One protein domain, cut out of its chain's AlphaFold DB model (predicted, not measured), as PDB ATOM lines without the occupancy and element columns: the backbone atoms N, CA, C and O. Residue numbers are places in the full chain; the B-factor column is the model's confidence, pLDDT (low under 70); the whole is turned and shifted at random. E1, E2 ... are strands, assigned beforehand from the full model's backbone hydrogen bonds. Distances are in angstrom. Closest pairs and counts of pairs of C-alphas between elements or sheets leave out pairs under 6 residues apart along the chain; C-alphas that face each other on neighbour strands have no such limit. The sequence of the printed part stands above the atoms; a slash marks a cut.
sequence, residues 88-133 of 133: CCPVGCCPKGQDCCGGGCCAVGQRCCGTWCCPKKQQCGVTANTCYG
ATOM      1  N   CYS A  88     462.347 419.109 388.983       78.50
ATOM      2  CA  CYS A  88     462.326 417.791 388.377       78.50
ATOM      3  C   CYS A  88     463.751 417.282 388.165       78.50
ATOM      4  O   CYS A  88     464.547 417.958 387.518       78.50
ATOM      5  N   CYS A  89     464.045 416.083 388.654       79.38
ATOM      6  CA  CYS A  89     465.318 415.406 388.463       79.38
ATOM      7  C   CYS A  89     465.090 414.014 387.852       79.38
ATOM      8  O   CYS A  89     464.012 413.435 388.014       79.38
ATOM      9  N   PRO A  90     466.095 413.435 387.175       70.00
ATOM     10  CA  PRO A  90     465.961 412.125 386.531       70.00
ATOM     11  C   PRO A  90     465.526 411.024 387.510       70.00
ATOM     12  O   PRO A  90     464.662 410.208 387.190       70.00
ATOM     13  N   VAL A  91     466.049 411.046 388.737       71.44
ATOM     14  CA  VAL A  91     465.740 410.044 389.771       71.44
ATOM     15  C   VAL A  91     464.590 410.429 390.701       71.44
ATOM     16  O   VAL A  91     464.140 409.597 391.477       71.44
ATOM     17  N   GLY A  92     464.065 411.657 390.626       76.19
ATOM     18  CA  GLY A  92     463.022 412.100 391.551       76.19
ATOM     19  C   GLY A  92     462.790 413.608 391.569       76.19
ATOM     20  O   GLY A  92     463.015 414.307 390.584       76.19
ATOM     21  N   CYS A  93     462.321 414.112 392.704       83.06
ATOM     22  CA  CYS A  93     461.998 415.520 392.904       83.06
ATOM     23  C   CYS A  93     462.921 416.117 393.956       83.06
ATOM     24  O   CYS A  93     462.935 415.641 395.088       83.06
ATOM     25  N   CYS A  94     463.646 417.179 393.613       82.06
ATOM     26  CA  CYS A  94     464.565 417.840 394.540       82.06
ATOM     27  C   CYS A  94     464.087 419.246 394.875       82.06
ATOM     28  O   CYS A  94     463.470 419.884 394.035       82.06
ATOM     29  N   PRO A  95     464.339 419.790 396.067       82.06
ATOM     30  CA  PRO A  95     463.987 421.173 396.357       82.06
ATOM     31  C   PRO A  95     464.795 422.147 395.506       82.06
ATOM     32  O   PRO A  95     465.924 421.873 395.094       82.06
ATOM     33  N   LYS A  96     464.194 423.301 395.208       77.56
ATOM     34  CA  LYS A  96     464.872 424.363 394.458       77.56
ATOM     35  C   LYS A  96     466.162 424.779 395.174       77.56
ATOM     36  O   LYS A  96     466.151 425.032 396.374       77.56
ATOM     37  N   GLY A  97     467.256 424.862 394.418       73.56
ATOM     38  CA  GLY A  97     468.588 425.203 394.934       73.56
ATOM     39  C   GLY A  97     469.469 424.001 395.290       73.56
ATOM     40  O   GLY A  97     470.629 424.193 395.650       73.56
ATOM     41  N   GLN A  98     468.943 422.781 395.173       81.69
ATOM     42  CA  GLN A  98     469.727 421.548 395.226       81.69
ATOM     43  C   GLN A  98     470.188 421.129 393.827       81.69
ATOM     44  O   GLN A  98     469.610 421.548 392.827       81.69
ATOM     45  N   ASP A  99     471.227 420.304 393.749       83.31
ATOM     46  CA  ASP A  99     471.707 419.736 392.486       83.31
ATOM     47  C   ASP A  99     471.105 418.333 392.289       83.31
ATOM     48  O   ASP A  99     471.112 417.507 393.206       83.31
ATOM     49  N   CYS A 100     470.550 418.068 391.102       81.00
ATOM     50  CA  CYS A 100     470.027 416.749 390.735       81.00
ATOM     51  C   CYS A 100     471.190 415.773 390.517       81.00
ATOM     52  O   CYS A 100     472.050 416.038 389.679       81.00
ATOM     53  N   CYS A 101     471.191 414.629 391.200       82.81
ATOM     54  CA  CYS A 101     472.254 413.637 391.078       82.81
ATOM     55  C   CYS A 101     471.723 412.225 390.839       82.81
ATOM     56  O   CYS A 101     470.584 411.917 391.180       82.81
ATOM     57  N   GLY A 102     472.551 411.350 390.258       70.81
ATOM     58  CA  GLY A 102     472.153 409.980 389.920       70.81
ATOM     59  C   GLY A 102     471.743 409.126 391.127       70.81
ATOM     60  O   GLY A 102     471.067 408.124 390.946       70.81
ATOM     61  N   GLY A 103     472.120 409.524 392.348       70.31
ATOM     62  CA  GLY A 103     471.695 408.884 393.600       70.31
ATOM     63  C   GLY A 103     470.617 409.642 394.384       70.31
ATOM     64  O   GLY A 103     470.192 409.167 395.431       70.31
ATOM     65  N   GLY A 104     470.178 410.820 393.925       80.50
ATOM     66  CA  GLY A 104     469.197 411.641 394.637       80.50
ATOM     67  C   GLY A 104     469.468 413.140 394.537       80.50
ATOM     68  O   GLY A 104     469.966 413.639 393.530       80.50
ATOM     69  N   CYS A 105     469.116 413.871 395.590       84.94
ATOM     70  CA  CYS A 105     469.221 415.327 395.645       84.94
ATOM     71  C   CYS A 105     470.411 415.760 396.497       84.94
ATOM     72  O   CYS A 105     470.502 415.396 397.669       84.94
ATOM     73  N   CYS A 106     471.305 416.567 395.933       85.19
ATOM     74  CA  CYS A 106     472.435 417.108 396.674       85.19
ATOM     75  C   CYS A 106     472.038 418.348 397.462       85.19
ATOM     76  O   CYS A 106     471.483 419.288 396.899       85.19
ATOM     77  N   ALA A 107     472.380 418.381 398.752       83.19
ATOM     78  CA  ALA A 107     472.118 419.527 399.616       83.19
ATOM     79  C   ALA A 107     472.680 420.842 399.041       83.19
ATOM     80  O   ALA A 107     473.630 420.860 398.257       83.19
ATOM     81  N   VAL A 108     472.106 421.968 399.464       80.56
ATOM     82  CA  VAL A 108     472.550 423.294 399.019       80.56
ATOM     83  C   VAL A 108     474.026 423.491 399.384       80.56
ATOM     84  O   VAL A 108     474.430 423.264 400.521       80.56
ATOM     85  N   GLY A 109     474.847 423.890 398.409       79.56
ATOM     86  CA  GLY A 109     476.300 424.018 398.588       79.56
ATOM     87  C   GLY A 109     477.097 422.741 398.291       79.56
ATOM     88  O   GLY A 109     478.325 422.758 398.376       79.56
ATOM     89  N   GLN A 110     476.425 421.665 397.885       84.81
ATOM     90  CA  GLN A 110     477.020 420.465 397.297       84.81
ATOM     91  C   GLN A 110     476.816 420.488 395.768       84.81
ATOM     92  O   GLN A 110     475.970 421.222 395.263       84.81
ATOM     93  N   ARG A 111     477.620 419.727 395.031       84.38
ATOM     94  CA  ARG A 111     477.541 419.487 393.587       84.38
ATOM     95  C   ARG A 111     477.377 417.989 393.343       84.38
ATOM     96  O   ARG A 111     477.874 417.184 394.132       84.38
ATOM     97  N   CYS A 112     476.733 417.617 392.245       84.88
ATOM     98  CA  CYS A 112     476.676 416.217 391.841       84.88
ATOM     99  C   CYS A 112     477.986 415.786 391.167       84.88
ATOM    100  O   CYS A 112     478.440 416.423 390.218       84.88
ATOM    101  N   CYS A 113     478.555 414.680 391.634       85.50
ATOM    102  CA  CYS A 113     479.715 414.017 391.053       85.50
ATOM    103  C   CYS A 113     479.339 412.576 390.692       85.50
ATOM    104  O   CYS A 113     479.803 411.634 391.320       85.50
ATOM    105  N   GLY A 114     478.464 412.405 389.697       80.69
ATOM    106  CA  GLY A 114     477.980 411.097 389.249       80.69
ATOM    107  C   GLY A 114     476.762 410.608 390.037       80.69
ATOM    108  O   GLY A 114     475.650 411.079 389.796       80.69
ATOM    109  N   THR A 115     476.944 409.656 390.956       79.00
ATOM    110  CA  THR A 115     475.866 409.187 391.851       79.00
ATOM    111  C   THR A 115     475.975 409.767 393.260       79.00
ATOM    112  O   THR A 115     475.059 409.576 394.058       79.00
ATOM    113  N   TRP A 116     477.047 410.513 393.555       81.75
ATOM    114  CA  TRP A 116     477.322 411.077 394.874       81.75
ATOM    115  C   TRP A 116     477.348 412.610 394.894       81.75
ATOM    116  O   TRP A 116     477.631 413.267 393.891       81.75
ATOM    117  N   CYS A 117     477.089 413.184 396.068       86.19
ATOM    118  CA  CYS A 117     477.102 414.623 396.313       86.19
ATOM    119  C   CYS A 117     478.399 415.056 397.003       86.19
ATOM    120  O   CYS A 117     478.695 414.599 398.105       86.19
ATOM    121  N   CYS A 118     479.156 415.948 396.367       87.12
ATOM    122  CA  CYS A 118     480.417 416.481 396.886       87.12
ATOM    123  C   CYS A 118     480.290 417.962 397.243       87.12
ATOM    124  O   CYS A 118     479.576 418.691 396.555       87.12
ATOM    125  N   PRO A 119     480.996 418.476 398.261       87.75
ATOM    126  CA  PRO A 119     480.897 419.886 398.613       87.75
ATOM    127  C   PRO A 119     481.411 420.734 397.451       87.75
ATOM    128  O   PRO A 119     482.384 420.375 396.795       87.75
ATOM    129  N   LYS A 120     480.792 421.893 397.184       83.94
ATOM    130  CA  LYS A 120     481.183 422.748 396.046       83.94
ATOM    131  C   LYS A 120     482.648 423.194 396.090       83.94
ATOM    132  O   LYS A 120     483.186 423.530 395.041       83.94
ATOM    133  N   LYS A 121     483.289 423.166 397.261       84.00
ATOM    134  CA  LYS A 121     484.722 423.451 397.436       84.00
ATOM    135  C   LYS A 121     485.641 422.315 396.966       84.00
ATOM    136  O   LYS A 121     486.814 422.567 396.742       84.00
ATOM    137  N   GLN A 122     485.115 421.102 396.819       84.81
ATOM    138  CA  GLN A 122     485.845 419.935 396.332       84.81
ATOM    139  C   GLN A 122     485.575 419.711 394.839       84.81
ATOM    140  O   GLN A 122     484.548 420.123 394.288       84.81
ATOM    141  N   GLN A 123     486.525 419.057 394.186       84.75
ATOM    142  CA  GLN A 123     486.447 418.579 392.816       84.75
ATOM    143  C   GLN A 123     485.966 417.124 392.782       84.75
ATOM    144  O   GLN A 123     486.153 416.352 393.724       84.75
ATOM    145  N   CYS A 124     485.309 416.767 391.679       84.88
ATOM    146  CA  CYS A 124     484.820 415.413 391.465       84.88
ATOM    147  C   CYS A 124     485.970 414.473 391.088       84.88
ATOM    148  O   CYS A 124     486.743 414.759 390.171       84.88
ATOM    149  N   GLY A 125     486.007 413.332 391.773       81.12
ATOM    150  CA  GLY A 125     486.698 412.099 391.412       81.12
ATOM    151  C   GLY A 125     486.586 411.745 389.938       81.12
ATOM    152  O   GLY A 125     485.549 411.977 389.322       81.12
ATOM    153  N   VAL A 126     487.606 411.071 389.403       78.44
ATOM    154  CA  VAL A 126     487.439 410.242 388.193       78.44
ATOM    155  C   VAL A 126     486.371 409.164 388.406       78.44
ATOM    156  O   VAL A 126     485.683 408.769 387.471       78.44
ATOM    157  N   THR A 127     486.190 408.725 389.649       74.31
ATOM    158  CA  THR A 127     485.110 407.845 390.092       74.31
ATOM    159  C   THR A 127     483.925 408.647 390.642       74.31
ATOM    160  O   THR A 127     484.090 409.587 391.420       74.31
ATOM    161  N   ALA A 128     482.708 408.240 390.260       68.00
ATOM    162  CA  ALA A 128     481.401 408.868 390.542       68.00
ATOM    163  C   ALA A 128     480.964 408.884 392.031       68.00
ATOM    164  O   ALA A 128     479.792 409.070 392.359       68.00
ATOM    165  N   ASN A 129     481.902 408.631 392.933       72.94
ATOM    166  CA  ASN A 129     481.726 408.491 394.374       72.94
ATOM    167  C   ASN A 129     482.952 409.003 395.143       72.94
ATOM    168  O   ASN A 129     483.170 408.630 396.294       72.94
ATOM    169  N   THR A 130     483.786 409.826 394.511       80.69
ATOM    170  CA  THR A 130     484.981 410.373 395.150       80.69
ATOM    171  C   THR A 130     484.966 411.888 395.045       80.69
ATOM    172  O   THR A 130     484.649 412.449 393.998       80.69
ATOM    173  N   CYS A 131     485.310 412.547 396.144       85.50
ATOM    174  CA  CYS A 131     485.471 413.989 396.223       85.50
ATOM    175  C   CYS A 131     486.890 414.254 396.721       85.50
ATOM    176  O   CYS A 131     487.322 413.618 397.684       85.50
ATOM    177  N   TYR A 132     487.616 415.167 396.085       82.06
ATOM    178  CA  TYR A 132     488.950 415.574 396.528       82.06
ATOM    179  C   TYR A 132     489.060 417.097 396.533       82.06
ATOM    180  O   TYR A 132     488.377 417.779 395.770       82.06
ATOM    181  N   GLY A 133     489.876 417.643 397.428       69.94
ATOM    182  CA  GLY A 133     490.091 419.080 397.577       69.94
ATOM    183  C   GLY A 133     491.325 419.371 398.399       69.94
ATOM    184  O   GLY A 133     491.721 418.475 399.178       69.94
TER     185      GLY A 133
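Overview. This is residues 88 to 133 of the 133 residues of an uncharacterized protein of Araneus ventricosus (UniProt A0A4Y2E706). With little regular structure, short hairpins stand in a flat row: residues 88 to 95 with E1, E2-E3, E4-E5, then the loop 123 to 132. The 46 printed residues include five named strands, E1 to E5 in order, all strand, E2-E3 and E4-E5 antiparallel. It is compact, radius of gyration of the C-alphas 9.9 A, spans 28 by 18 by 8 A.

Arrangement. Start at E1, residues 92 to 95, which pairs with no named strand. Next find the hairpin of E2, residues 99 to 101, and E3, residues 104 to 106; N 101 and O 104 are 2.8 A apart. C-alphas 94 and 105, closest between E1 and E3, are 5.4 A apart. In the hairpin of E4, residues 110 to 113, and E5, residues 116 to 119, N 111 and O 118 are 2.7 A apart. C-alphas 101 and 112, closest between E2 and E4, are 5.2 A apart.

Along the chain. From C-alpha 92 at (463.022, 412.100, 391.551) E1 runs 10.3 A; E2 runs 6.3 A, E3 6.7 A, E4 9.4 A, and E5 10.2 A to C-alpha 119 at (480.897, 419.886, 398.613).

Size, cuts and confidence. The printed part has no cut; C-alphas 88 and 133, the farthest apart, are 29.3 A apart. Residues 128 and 133 are under pLDDT 70.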